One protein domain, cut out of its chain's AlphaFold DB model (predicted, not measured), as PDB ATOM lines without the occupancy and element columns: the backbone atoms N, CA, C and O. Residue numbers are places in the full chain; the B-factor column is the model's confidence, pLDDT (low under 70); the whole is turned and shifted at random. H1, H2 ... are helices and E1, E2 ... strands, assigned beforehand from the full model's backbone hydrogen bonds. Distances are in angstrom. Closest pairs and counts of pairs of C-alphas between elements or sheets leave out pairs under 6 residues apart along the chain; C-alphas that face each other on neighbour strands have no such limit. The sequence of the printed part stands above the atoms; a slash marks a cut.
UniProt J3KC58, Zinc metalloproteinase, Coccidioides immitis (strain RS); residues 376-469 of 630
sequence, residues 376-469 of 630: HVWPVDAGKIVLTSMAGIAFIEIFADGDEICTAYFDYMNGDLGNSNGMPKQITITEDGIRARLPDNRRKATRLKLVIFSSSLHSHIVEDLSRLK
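AT A GLANCE: This is residues 376 to 469 of the 630 residues of the protein "Zinc metalloproteinase" of Coccidioides immitis (strain RS) (UniProt J3KC58). Two antiparallel sheets, one of E1, E2 and E5 and one of E4, E3, E6 and E7, make a wedge: at one end, round the tight E2 to E3 link, E2 meets E3 and E6, and E5 meets E3, while toward the other end the sheets spread apart, with H1 and H2 in the gap. The printed part has 94 residues, in order E1 E2 E3 E4 E5 H1 E6 E7 H2, a mixed class of helices and strands. The sheets run E1 - E2 - E5 and E4 - E3 - E6 - E7. The whole is compact, radius of gyration of the C-alphas 12.9 A, spanning 37 by 27 by 23 A.

IN THESE COORDINATES: E1, residues 376 to 380, begins at C-alpha 376 (-29.897, -34.883, 51.020). E2 is 384 to 389, 16.7 A long; E3, 393 to 400, 21.2 A; E4, 408 to 411; E5, 426 to 430, 13.7 A. H1 is 431 to 437, E6 448 to 454, 19.6 A, E7 459 to 462. H2, 465 to 469, ends at C-alpha 469 (-42.439, -36.088, 60.513).

HOW THE PARTS SIT: In hairpin E1 and E2, N 378 and O 386 are 2.8 A apart; between E2 and E5, N 385 and O 429, 2.8 A. In the other sheet, N 410 and O 396 of hairpin E3 and E4 are 2.9 A apart, N 397 and O 451 of E3 and E6 2.9 A, N 452 and O 460 of hairpin E6 and E7 2.9 A. The closest C-alphas of E2 and E6, Ser 389 and Ser 454, are 6.6 A apart. H1 runs across E3 at 87 degrees on the local plane, height over the sheet 8.9 A. H2 is on the sheet of E1; its Leu 468 and Pro 379 have C-alphas 5.6 A apart. O i to N i+4 pairs are within hydrogen-bond range in 2 of 3 for H1 and 0 of 1 for H2, whose i+3 pairs are 2 of 2.

THE WHOLE: The C-alphas farthest apart, Gly 402 and Asn 421, are 38.0 A apart. The printed part has no cut. The E4 to E5 link is long, 14 residues; within it, residues 414 to 422 have pLDDT under 70.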
ATOM      1  N   HIS A 376     -29.203 -35.517  49.912       92.88
ATOM      2  CA  HIS A 376     -29.897 -34.883  51.020       92.88
ATOM      3  C   HIS A 376     -31.390 -35.162  50.990       92.88
ATOM      4  O   HIS A 376     -32.006 -35.208  49.919       92.88
ATOM      5  N   VAL A 377     -31.944 -35.338  52.185       94.06
ATOM      6  CA  VAL A 377     -33.363 -35.590  52.433       94.06
ATOM      7  C   VAL A 377     -33.936 -34.396  53.178       94.06
ATOM      8  O   VAL A 377     -33.408 -33.999  54.214       94.06
ATOM      9  N   TRP A 378     -35.020 -33.845  52.643       93.00
ATOM     10  CA  TRP A 378     -35.694 -32.667  53.169       93.00
ATOM     11  C   TRP A 378     -37.158 -33.018  53.460       93.00
ATOM     12  O   TRP A 378     -37.951 -33.168  52.523       93.00
ATOM     13  N   PRO A 379     -37.541 -33.180  54.732       90.75
ATOM     14  CA  PRO A 379     -38.932 -33.340  55.118       90.75
ATOM     15  C   PRO A 379     -39.611 -31.980  55.043       90.75
ATOM     16  O   PRO A 379     -39.370 -31.139  55.892       90.75
ATOM     17  N   VAL A 380     -40.424 -31.734  54.022       89.31
ATOM     18  CA  VAL A 380     -41.050 -30.423  53.807       89.31
ATOM     19  C   VAL A 380     -42.565 -30.475  54.020       89.31
ATOM     20  O   VAL A 380     -43.165 -31.516  54.301       89.31
ATOM     21  N   ASP A 381     -43.209 -29.316  53.911       81.12
ATOM     22  CA  ASP A 381     -44.621 -29.099  54.198       81.12
ATOM     23  C   ASP A 381     -45.558 -30.046  53.424       81.12
ATOM     24  O   ASP A 381     -45.284 -30.488  52.303       81.12
ATOM     25  N   ALA A 382     -46.722 -30.305  54.031       75.56
ATOM     26  CA  ALA A 382     -47.775 -31.181  53.511       75.56
ATOM     27  C   ALA A 382     -47.344 -32.650  53.313       75.56
ATOM     28  O   ALA A 382     -47.823 -33.324  52.403       75.56
ATOM     29  N   GLY A 383     -46.437 -33.150  54.162       77.12
ATOM     30  CA  GLY A 383     -46.008 -34.554  54.147       77.12
ATOM     31  C   GLY A 383     -45.187 -34.938  52.913       77.12
ATOM     32  O   GLY A 383     -45.085 -36.124  52.586       77.12
ATOM     33  N   LYS A 384     -44.633 -33.940  52.218       90.62
ATOM     34  CA  LYS A 384     -43.748 -34.122  51.070       90.62
ATOM     35  C   LYS A 384     -42.317 -34.302  51.553       90.62
ATOM     36  O   LYS A 384     -41.886 -33.693  52.524       90.62
ATOM     37  N   ILE A 385     -41.566 -35.112  50.828       94.06
ATOM     38  CA  ILE A 385     -40.145 -35.329  51.061       94.06
ATOM     39  C   ILE A 385     -39.440 -34.940  49.774       94.06
ATOM     40  O   ILE A 385     -39.684 -35.530  48.719       94.06
ATOM     41  N   VAL A 386     -38.600 -33.915  49.850       94.75
ATOM     42  CA  VAL A 386     -37.751 -33.510  48.736       94.75
ATOM     43  C   VAL A 386     -36.412 -34.208  48.900       94.75
ATOM     44  O   VAL A 386     -35.816 -34.196  49.971       94.75
ATOM     45  N   LEU A 387     -35.941 -34.831  47.833       95.19
ATOM     46  CA  LEU A 387     -34.639 -35.471  47.768       95.19
ATOM     47  C   LEU A 387     -33.783 -34.690  46.782       95.19
ATOM     48  O   LEU A 387     -34.254 -34.370  45.686       95.19
ATOM     49  N   THR A 388     -32.538 -34.393  47.144       94.12
ATOM     50  CA  THR A 388     -31.601 -33.671  46.272       94.12
ATOM     51  C   THR A 388     -30.263 -34.383  46.167       94.12
ATOM     52  O   THR A 388     -29.702 -34.787  47.183       94.12
ATOM     53  N   SER A 389     -29.714 -34.473  44.957       92.19
ATOM     54  CA  SER A 389     -28.351 -34.948  44.716       92.19
ATOM     55  C   SER A 389     -27.734 -34.242  43.515       92.19
ATOM     56  O   SER A 389     -28.360 -34.114  42.462       92.19
ATOM     57  N   MET A 390     -26.472 -33.830  43.638       87.00
ATOM     58  CA  MET A 390     -25.745 -33.200  42.531       87.00
ATOM     59  C   MET A 390     -25.409 -34.181  41.405       87.00
ATOM     60  O   MET A 390     -25.426 -33.780  40.238       87.00
ATOM     61  N   ALA A 391     -25.166 -35.453  41.742       88.44
ATOM     62  CA  ALA A 391     -25.042 -36.539  40.770       88.44
ATOM     63  C   ALA A 391     -26.402 -36.928  40.150       88.44
ATOM     64  O   ALA A 391     -26.445 -37.580  39.108       88.44
ATOM     65  N   GLY A 392     -27.507 -36.508  40.767       90.69
ATOM     66  CA  GLY A 392     -28.863 -36.947  40.457       90.69
ATOM     67  C   GLY A 392     -29.258 -38.222  41.197       90.69
ATOM     68  O   GLY A 392     -28.412 -38.944  41.723       90.69
ATOM     69  N   ILE A 393     -30.562 -38.465  41.270       92.75
ATOM     70  CA  ILE A 393     -31.165 -39.556  42.041       92.75
ATOM     71  C   ILE A 393     -31.611 -40.650  41.085       92.75
ATOM     72  O   ILE A 393     -32.411 -40.387  40.193       92.75
ATOM     73  N   ALA A 394     -31.085 -41.858  41.280       92.56
ATOM     74  CA  ALA A 394     -31.245 -42.966  40.349       92.56
ATOM     75  C   ALA A 394     -32.433 -43.866  40.697       92.56
ATOM     76  O   ALA A 394     -33.281 -44.119  39.847       92.56
ATOM     77  N   PHE A 395     -32.503 -44.355  41.934       94.62
ATOM     78  CA  PHE A 395     -33.582 -45.233  42.389       94.62
ATOM     79  C   PHE A 395     -33.707 -45.210  43.915       94.62
ATOM     80  O   PHE A 395     -32.810 -44.737  44.618       94.62
ATOM     81  N   ILE A 396     -34.839 -45.691  44.428       96.44
ATOM     82  CA  ILE A 396     -35.120 -45.787  45.866       96.44
ATOM     83  C   ILE A 396     -35.650 -47.181  46.159       96.44
ATOM     84  O   ILE A 396     -36.659 -47.572  45.579       96.44
ATOM     85  N   GLU A 397     -35.003 -47.898  47.069       96.69
ATOM     86  CA  GLU A 397     -35.491 -49.166  47.612       96.69
ATOM     87  C   GLU A 397     -36.377 -48.900  48.835       96.69
ATOM     88  O   GLU A 397     -36.080 -48.020  49.652       96.69
ATOM     89  N   ILE A 398     -37.481 -49.642  48.943       96.62
ATOM     90  CA  ILE A 398     -38.496 -49.480  49.984       96.62
ATOM     91  C   ILE A 398     -38.617 -50.801  50.741       96.62
ATOM     92  O   ILE A 398     -38.906 -51.839  50.146       96.62
ATOM     93  N   PHE A 399     -38.449 -50.740  52.058       95.88
ATOM     94  CA  PHE A 399     -38.578 -51.883  52.956       95.88
ATOM     95  C   PHE A 399     -39.703 -51.613  53.955       95.88
ATOM     96  O   PHE A 399     -39.701 -50.582  54.641       95.88
ATOM     97  N   ALA A 400     -40.672 -52.523  54.029       94.44
ATOM     98  CA  ALA A 400     -41.652 -52.545  55.103       94.44
ATOM     99  C   ALA A 400     -41.105 -53.308  56.318       94.44
ATOM    100  O   ALA A 400     -40.082 -53.988  56.251       94.44
ATOM    101  N   ASP A 401     -41.787 -53.175  57.454       89.19
ATOM    102  CA  ASP A 401     -41.381 -53.842  58.689       89.19
ATOM    103  C   ASP A 401     -41.261 -55.372  58.518       89.19
ATOM    104  O   ASP A 401     -42.174 -56.045  58.013       89.19
ATOM    105  N   GLY A 402     -40.107 -55.903  58.929       86.38
ATOM    106  CA  GLY A 402     -39.721 -57.307  58.773       86.38
ATOM    107  C   GLY A 402     -39.280 -57.735  57.366       86.38
ATOM    108  O   GLY A 402     -39.097 -58.930  57.150       86.38
ATOM    109  N   ASP A 403     -39.131 -56.821  56.401       90.19
ATOM    110  CA  ASP A 403     -38.606 -57.172  55.077       90.19
ATOM    111  C   ASP A 403     -37.074 -57.314  55.103       90.19
ATOM    112  O   ASP A 403     -36.352 -56.373  55.435       90.19
ATOM    113  N   GLU A 404     -36.578 -58.475  54.676       87.88
ATOM    114  CA  GLU A 404     -35.145 -58.715  54.427       87.88
ATOM    115  C   GLU A 404     -34.765 -58.476  52.955       87.88
ATOM    116  O   GLU A 404     -33.623 -58.148  52.641       87.88
ATOM    117  N   ILE A 405     -35.734 -58.613  52.044       91.62
ATOM    118  CA  ILE A 405     -35.558 -58.472  50.595       91.62
ATOM    119  C   ILE A 405     -36.439 -57.329  50.090       91.62
ATOM    120  O   ILE A 405     -37.635 -57.272  50.373       91.62
ATOM    121  N   CYS A 406     -35.849 -56.436  49.295       93.12
ATOM    122  CA  CYS A 406     -36.573 -55.337  48.663       93.12
ATOM    123  C   CYS A 406     -37.425 -55.835  47.489       93.12
ATOM    124  O   CYS A 406     -36.878 -56.297  46.485       93.12
ATOM    125  N   THR A 407     -38.739 -55.632  47.581       91.94
ATOM    126  CA  THR A 407     -39.723 -55.982  46.536       91.94
ATOM    127  C   THR A 407     -40.360 -54.745  45.884       91.94
ATOM    128  O   THR A 407     -40.881 -54.806  44.772       91.94
ATOM    129  N   ALA A 408     -40.281 -53.581  46.541       94.44
ATOM    130  CA  ALA A 408     -40.866 -52.326  46.079       94.44
ATOM    131  C   ALA A 408     -39.797 -51.238  45.925       94.44
ATOM    132  O   ALA A 408     -38.959 -51.039  46.802       94.44
ATOM    133  N   TYR A 409     -39.830 -50.509  44.809       95.31
ATOM    134  CA  TYR A 409     -38.841 -49.475  44.514       95.31
ATOM    135  C   TYR A 409     -39.375 -48.387  43.572       95.31
ATOM    136  O   TYR A 409     -40.381 -48.564  42.880       95.31
ATOM    137  N   PHE A 410     -38.670 -47.257  43.535       94.75
ATOM    138  CA  PHE A 410     -38.787 -46.243  42.483       94.75
ATOM    139  C   PHE A 410     -37.583 -46.330  41.546       94.75
ATOM    140  O   PHE A 410     -36.456 -46.389  42.025       94.75
ATOM    141  N   ASP A 411     -37.813 -46.286  40.233       92.06
ATOM    142  CA  ASP A 411     -36.777 -46.228  39.193       92.06
ATOM    143  C   ASP A 411     -36.879 -44.879  38.465       92.06
ATOM    144  O   ASP A 411     -37.900 -44.578  37.852       92.06
ATOM    145  N   TYR A 412     -35.828 -44.060  38.541       90.25
ATOM    146  CA  TYR A 412     -35.758 -42.754  37.877       90.25
ATOM    147  C   TYR A 412     -34.815 -42.741  36.665       90.25
ATOM    148  O   TYR A 412     -34.670 -41.702  36.019       90.25
ATOM    149  N   MET A 413     -34.199 -43.876  36.314       79.56
ATOM    150  CA  MET A 413     -33.325 -43.983  35.139       79.56
ATOM    151  C   MET A 413     -34.118 -43.947  33.828       79.56
ATOM    152  O   MET A 413     -33.612 -43.454  32.822       79.56
ATOM    153  N   ASN A 414     -35.351 -44.465  33.832       66.56
ATOM    154  CA  ASN A 414     -36.176 -44.648  32.635       66.56
ATOM    155  C   ASN A 414     -37.281 -43.591  32.475       66.56
ATOM    156  O   ASN A 414     -38.395 -43.904  32.075       66.56
ATOM    157  N   GLY A 415     -36.964 -42.321  32.726       52.47
ATOM    158  CA  GLY A 415     -37.706 -41.213  32.116       52.47
ATOM    159  C   GLY A 415     -39.169 -41.017  32.533       52.47
ATOM    160  O   GLY A 415     -39.823 -40.179  31.918       52.47
ATOM    161  N   ASP A 416     -39.662 -41.663  33.598       43.56
ATOM    162  CA  ASP A 416     -41.011 -41.415  34.154       43.56
ATOM    163  C   ASP A 416     -41.269 -39.917  34.455       43.56
ATOM    164  O   ASP A 416     -42.411 -39.476  34.554       43.56
ATOM    165  N   LEU A 417     -40.206 -39.108  34.567       46.91
ATOM    166  CA  LEU A 417     -40.247 -37.668  34.842       46.91
ATOM    167  C   LEU A 417     -39.986 -36.763  33.618       46.91
ATOM    168  O   LEU A 417     -39.763 -35.566  33.792       46.91
ATOM    169  N   GLY A 418     -39.997 -37.288  32.389       36.91
ATOM    170  CA  GLY A 418     -40.036 -36.469  31.166       36.91
ATOM    171  C   GLY A 418     -38.795 -35.615  30.857       36.91
ATOM    172  O   GLY A 418     -38.837 -34.812  29.929       36.91
ATOM    173  N   ASN A 419     -37.679 -35.774  31.577       42.69
ATOM    174  CA  ASN A 419     -36.444 -35.043  31.283       42.69
ATOM    175  C   ASN A 419     -35.545 -35.838  30.336       42.69
ATOM    176  O   ASN A 419     -34.839 -36.766  30.723       42.69
ATOM    177  N   SER A 420     -35.540 -35.410  29.080       44.06
ATOM    178  CA  SER A 420     -34.796 -35.994  27.969       44.06
ATOM    179  C   SER A 420     -33.278 -35.759  28.001       44.06
ATOM    180  O   SER A 420     -32.631 -36.064  27.011       44.06
ATOM    181  N   ASN A 421     -32.677 -35.266  29.096       53.03
ATOM    182  CA  ASN A 421     -31.223 -35.037  29.176       53.03
ATOM    183  C   ASN A 421     -30.661 -35.048  30.615       53.03
ATOM    184  O   ASN A 421     -30.079 -34.070  31.085       53.03
ATOM    185  N   GLY A 422     -30.797 -36.176  31.316       67.81
ATOM    186  CA  GLY A 422     -30.025 -36.466  32.532       67.81
ATOM    187  C   GLY A 422     -30.860 -36.825  33.759       67.81
ATOM    188  O   GLY A 422     -32.079 -36.677  33.781       67.81
ATOM    189  N   MET A 423     -30.173 -37.316  34.791       81.25
ATOM    190  CA  MET A 423     -30.802 -37.753  36.036       81.25
ATOM    191  C   MET A 423     -31.429 -36.577  36.800       81.25
ATOM    192  O   MET A 423     -30.779 -35.529  36.919       81.25
ATOM    193  N   PRO A 424     -32.638 -36.715  37.380       89.12
ATOM    194  CA  PRO A 424     -33.221 -35.662  38.199       89.12
ATOM    195  C   PRO A 424     -32.344 -35.360  39.421       89.12
ATOM    196  O   PRO A 424     -32.089 -36.217  40.265       89.12
ATOM    197  N   LYS A 425     -31.900 -34.104  39.532       90.44
ATOM    198  CA  LYS A 425     -31.142 -33.602  40.694       90.44
ATOM    199  C   LYS A 425     -32.012 -33.323  41.916       90.44
ATOM    200  O   LYS A 425     -31.492 -33.250  43.022       90.44
ATOM    201  N   GLN A 426     -33.314 -33.151  41.706       92.94
ATOM    202  CA  GLN A 426     -34.304 -32.947  42.751       92.94
ATOM    203  C   GLN A 426     -35.566 -33.732  42.393       92.94
ATOM    204  O   GLN A 426     -36.077 -33.585  41.283       92.94
ATOM    205  N   ILE A 427     -36.068 -34.534  43.329       93.44
ATOM    206  CA  ILE A 427     -37.358 -35.225  43.223       93.44
ATOM    207  C   ILE A 427     -38.177 -34.961  44.479       93.44
ATOM    208  O   ILE A 427     -37.624 -34.756  45.559       93.44
ATOM    209  N   THR A 428     -39.495 -34.987  44.336       93.81
ATOM    210  CA  THR A 428     -40.423 -34.858  45.459       93.81
ATOM    211  C   THR A 428     -41.267 -36.116  45.524       93.81
ATOM    212  O   THR A 428     -41.919 -36.468  44.543       93.81
ATOM    213  N   ILE A 429     -41.269 -36.774  46.677       94.50
ATOM    214  CA  ILE A 429     -42.088 -37.955  46.955       94.50
ATOM    215  C   ILE A 429     -43.020 -37.680  48.135       94.50
ATOM    216  O   ILE A 429     -42.806 -36.752  48.916       94.50
ATOM    217  N   THR A 430     -44.078 -38.470  48.255       93.62
ATOM    218  CA  THR A 430     -45.016 -38.425  49.383       93.62
ATOM    219  C   THR A 430     -45.093 -39.796  50.031       93.62
ATOM    220  O   THR A 430     -44.845 -40.811  49.377       93.62
ATOM    221  N   GLU A 431     -45.468 -39.840  51.308       91.56
ATOM    222  CA  GLU A 431     -45.690 -41.117  51.992       91.56
ATOM    223  C   GLU A 431     -46.762 -41.964  51.294       91.56
ATOM    224  O   GLU A 431     -46.557 -43.160  51.105       91.56
ATOM    225  N   ASP A 432     -47.849 -41.352  50.822       91.25
ATOM    226  CA  ASP A 432     -48.885 -42.065  50.066       91.25
ATOM    227  C   ASP A 432     -48.330 -42.667  48.770       91.25
ATOM    228  O   ASP A 432     -48.641 -43.807  48.431       91.25
ATOM    229  N   GLY A 433     -47.451 -41.939  48.070       92.88
ATOM    230  CA  GLY A 433     -46.775 -42.437  46.874       92.88
ATOM    231  C   GLY A 433     -45.837 -43.609  47.173       92.88
ATOM    232  O   GLY A 433     -45.794 -44.563  46.398       92.88
ATOM    233  N   ILE A 434     -45.124 -43.572  48.305       93.94
ATOM    234  CA  ILE A 434     -44.282 -44.684  48.778       93.94
ATOM    235  C   ILE A 434     -45.159 -45.902  49.090       93.94
ATOM    236  O   ILE A 434     -44.900 -46.998  48.600       93.94
ATOM    237  N   ARG A 435     -46.238 -45.712  49.859       93.56
ATOM    238  CA  ARG A 435     -47.158 -46.793  50.242       93.56
ATOM    239  C   ARG A 435     -47.876 -47.400  49.041       93.56
ATOM    240  O   ARG A 435     -48.122 -48.599  49.043       93.56
ATOM    241  N   ALA A 436     -48.167 -46.611  48.010       94.19
ATOM    242  CA  ALA A 436     -48.771 -47.098  46.772       94.19
ATOM    243  C   ALA A 436     -47.856 -48.041  45.967       94.19
ATOM    244  O   ALA A 436     -48.365 -48.801  45.146       94.19
ATOM    245  N   ARG A 437     -46.532 -48.012  46.188       94.00
ATOM    246  CA  ARG A 437     -45.576 -48.943  45.560       94.00
ATOM    247  C   ARG A 437     -45.483 -50.287  46.279       94.00
ATOM    248  O   ARG A 437     -45.014 -51.247  45.678       94.00
ATOM    249  N   LEU A 438     -45.896 -50.355  47.543       93.62
ATOM    250  CA  LEU A 438     -45.867 -51.594  48.309       93.62
ATOM    251  C   LEU A 438     -46.989 -52.546  47.864       93.62
ATOM    252  O   LEU A 438     -48.083 -52.089  47.512       93.62
ATOM    253  N   PRO A 439     -46.767 -53.868  47.971       90.81
ATOM    254  CA  PRO A 439     -47.827 -54.863  47.838       90.81
ATOM    255  C   PRO A 439     -49.024 -54.567  48.757       90.81
ATOM    256  O   PRO A 439     -48.862 -54.030  49.856       90.81
ATOM    257  N   ASP A 440     -50.235 -54.940  48.334       88.94
ATOM    258  CA  ASP A 440     -51.497 -54.587  49.011       88.94
ATOM    259  C   ASP A 440     -51.530 -54.976  50.497       88.94
ATOM    260  O   ASP A 440     -51.978 -54.201  51.345       88.94
ATOM    261  N   ASN A 441     -50.982 -56.145  50.828       88.38
ATOM    262  CA  ASN A 441     -50.869 -56.657  52.196       88.38
ATOM    263  C   ASN A 441     -49.862 -55.883  53.069       88.38
ATOM    264  O   ASN A 441     -49.907 -55.999  54.292       88.38
ATOM    265  N   ARG A 442     -48.970 -55.086  52.470       89.31
ATOM    266  CA  ARG A 442     -47.911 -54.327  53.157       89.31
ATOM    267  C   ARG A 442     -48.157 -52.816  53.197       89.31
ATOM    268  O   ARG A 442     -47.478 -52.119  53.946       89.31
ATOM    269  N   ARG A 443     -49.156 -52.279  52.482       89.44
ATOM    270  CA  ARG A 443     -49.416 -50.819  52.423       89.44
ATOM    271  C   ARG A 443     -49.647 -50.160  53.789       89.44
ATOM    272  O   ARG A 443     -49.355 -48.977  53.960       89.44
ATOM    273  N   LYS A 444     -50.156 -50.921  54.765       88.31
ATOM    274  CA  LYS A 444     -50.429 -50.472  56.144       88.31
ATOM    275  C   LYS A 444     -49.267 -50.713  57.120       88.31
ATOM    276  O   LYS A 444     -49.478 -50.614  58.323       88.31
ATOM    277  N   ALA A 445     -48.066 -51.033  56.629       88.62
ATOM    278  CA  ALA A 445     -46.895 -51.223  57.481       88.62
ATOM    279  C   ALA A 445     -46.646 -49.996  58.373       88.62
ATOM    280  O   ALA A 445     -46.732 -48.850  57.917       88.62
ATOM    281  N   THR A 446     -46.362 -50.248  59.648       86.50
ATOM    282  CA  THR A 446     -46.156 -49.223  60.680       86.50
ATOM    283  C   THR A 446     -44.838 -48.488  60.478       86.50
ATOM    284  O   THR A 446     -44.810 -47.261  60.540       86.50
ATOM    285  N   ARG A 447     -43.771 -49.230  60.171       91.25
ATOM    286  CA  ARG A 447     -42.438 -48.705  59.885       91.25
ATOM    287  C   ARG A 447     -42.075 -48.913  58.419       91.25
ATOM    288  O   ARG A 447     -42.325 -49.977  57.854       91.25
ATOM    289  N   LEU A 448     -41.478 -47.882  57.824       94.62
ATOM    290  CA  LEU A 448     -40.952 -47.899  56.461       94.62
ATOM    291  C   LEU A 448     -39.503 -47.424  56.477       94.62
ATOM    292  O   LEU A 448     -39.217 -46.345  56.999       94.62
ATOM    293  N   LYS A 449     -38.617 -48.212  55.875       96.00
ATOM    294  CA  LYS A 449     -37.216 -47.864  55.640       96.00
ATOM    295  C   LYS A 449     -37.013 -47.566  54.157       96.00
ATOM    296  O   LYS A 449     -37.515 -48.294  53.302       96.00
ATOM    297  N   LEU A 450     -36.276 -46.498  53.857       96.44
ATOM    298  CA  LEU A 450     -35.902 -46.130  52.490       96.44
ATOM    299  C   LEU A 450     -34.388 -46.186  52.326       96.44
ATOM    300  O   LEU A 450     -33.657 -45.664  53.168       96.44
ATOM    301  N   VAL A 451     -33.925 -46.740  51.209       96.69
ATOM    302  CA  VAL A 451     -32.522 -46.654  50.784       96.69
ATOM    303  C   VAL A 451     -32.482 -45.934  49.443       96.69
ATOM    304  O   VAL A 451     -32.967 -46.434  48.431       96.69
ATOM    305  N   ILE A 452     -31.955 -44.713  49.446       96.00
ATOM    306  CA  ILE A 452     -31.986 -43.803  48.297       96.00
ATOM    307  C   ILE A 452     -30.622 -43.857  47.625       96.00
ATOM    308  O   ILE A 452     -29.626 -43.589  48.288       96.00
ATOM    309  N   PHE A 453     -30.572 -44.144  46.326       94.62
ATOM    310  CA  PHE A 453     -29.331 -44.232  45.557       94.62
ATOM    311  C   PHE A 453     -29.191 -43.064  44.578       94.62
ATOM    312  O   PHE A 453     -30.093 -42.751  43.797       94.62
ATOM    313  N   SER A 454     -28.021 -42.429  44.596       92.56
ATOM    314  CA  SER A 454     -27.609 -41.428  43.605       92.56
ATOM    315  C   SER A 454     -27.027 -42.073  42.340       92.56
ATOM    316  O   SER A 454     -26.650 -43.245  42.342       92.56
ATOM    317  N   SER A 455     -26.861 -41.300  41.260       89.88
ATOM    318  CA  SER A 455     -26.195 -41.778  40.033       89.88
ATOM    319  C   SER A 455     -24.729 -42.171  40.235       89.88
ATOM    320  O   SER A 455     -24.149 -42.823  39.374       89.88
ATOM    321  N   SER A 456     -24.098 -41.761  41.339       88.06
ATOM    322  CA  SER A 456     -22.739 -42.189  41.695       88.06
ATOM    323  C   SER A 456     -22.724 -43.452  42.565       88.06
ATOM    324  O   SER A 456     -21.690 -43.752  43.155       88.06
ATOM    325  N   LEU A 457     -23.866 -44.141  42.705       89.81
ATOM    326  CA  LEU A 457     -24.097 -45.283  43.602       89.81
ATOM    327  C   LEU A 457     -23.853 -45.008  45.090       89.81
ATOM    328  O   LEU A 457     -23.834 -45.936  45.892       89.81
ATOM    329  N   HIS A 458     -23.727 -43.741  45.489       89.88
ATOM    330  CA  HIS A 458     -23.761 -43.398  46.905       89.88
ATOM    331  C   HIS A 458     -25.202 -43.475  47.401       89.88
ATOM    332  O   HIS A 458     -26.106 -42.980  46.711       89.88
ATOM    333  N   SER A 459     -25.396 -44.069  48.574       92.44
ATOM    334  CA  SER A 459     -26.703 -44.261  49.179       92.44
ATOM    335  C   SER A 459     -26.875 -43.475  50.473       92.44
ATOM    336  O   SER A 459     -25.920 -43.203  51.197       92.44
ATOM    337  N   HIS A 460     -28.122 -43.121  50.770       92.75
ATOM    338  CA  HIS A 460     -28.530 -42.586  52.063       92.75
ATOM    339  C   HIS A 460     -29.725 -43.376  52.581       92.75
ATOM    340  O   HIS A 460     -30.662 -43.661  51.827       92.75
ATOM    341  N   ILE A 461     -29.687 -43.724  53.865       94.56
ATOM    342  CA  ILE A 461     -30.685 -44.580  54.496       94.56
ATOM    343  C   ILE A 461     -31.563 -43.747  55.424       94.56
ATOM    344  O   ILE A 461     -31.079 -43.122  56.365       94.56
ATOM    345  N   VAL A 462     -32.870 -43.798  55.186       93.56
ATOM    346  CA  VAL A 462     -33.888 -43.328  56.125       93.56
ATOM    347  C   VAL A 462     -34.414 -44.555  56.861       93.56
ATOM    348  O   VAL A 462     -35.238 -45.294  56.328       93.56
ATOM    349  N   GLU A 463     -33.915 -44.791  58.076       92.00
ATOM    350  CA  GLU A 463     -34.234 -45.988  58.879       92.00
ATOM    351  C   GLU A 463     -35.707 -46.088  59.299       92.00
ATOM    352  O   GLU A 463     -36.217 -47.182  59.561       92.00
ATOM    353  N   ASP A 464     -36.379 -44.946  59.414       91.31
ATOM    354  CA  ASP A 464     -37.795 -44.866  59.742       91.31
ATOM    355  C   ASP A 464     -38.392 -43.574  59.180       91.31
ATOM    356  O   ASP A 464     -38.069 -42.467  59.625       91.31
ATOM    357  N   LEU A 465     -39.283 -43.725  58.203       91.12
ATOM    358  CA  LEU A 465     -39.982 -42.627  57.545       91.12
ATOM    359  C   LEU A 465     -40.767 -41.745  58.526       91.12
ATOM    360  O   LEU A 465     -40.904 -40.545  58.293       91.12
ATOM    361  N   SER A 466     -41.265 -42.307  59.632       87.38
ATOM    362  CA  SER A 466     -42.044 -41.550  60.619       87.38
ATOM    363  C   SER A 466     -41.209 -40.478  61.332       87.38
ATOM    364  O   SER A 466     -41.742 -39.424  61.688       87.38
ATOM    365  N   ARG A 467     -39.886 -40.676  61.450       85.81
ATOM    366  CA  ARG A 467     -38.951 -39.698  62.041       85.81
ATOM    367  C   ARG A 467     -38.820 -38.426  61.210       85.81
ATOM    368  O   ARG A 467     -38.587 -37.356  61.757       85.81
ATOM    369  N   LEU A 468     -39.054 -38.508  59.901       84.94
ATOM    370  CA  LEU A 468     -39.079 -37.324  59.039       84.94
ATOM    371  C   LEU A 468     -40.258 -36.389  59.356       84.94
ATOM    372  O   LEU A 468     -40.238 -35.221  58.985       84.94
ATOM    373  N   LYS A 469     -41.287 -36.881  60.057       76.19
ATOM    374  CA  LYS A 469     -42.439 -36.088  60.513       76.19
ATOM    375  C   LYS A 469     -42.351 -35.694  61.990       76.19
ATOM    376  O   LYS A 469     -43.269 -35.046  62.493       76.19
TER     377      LYS A 469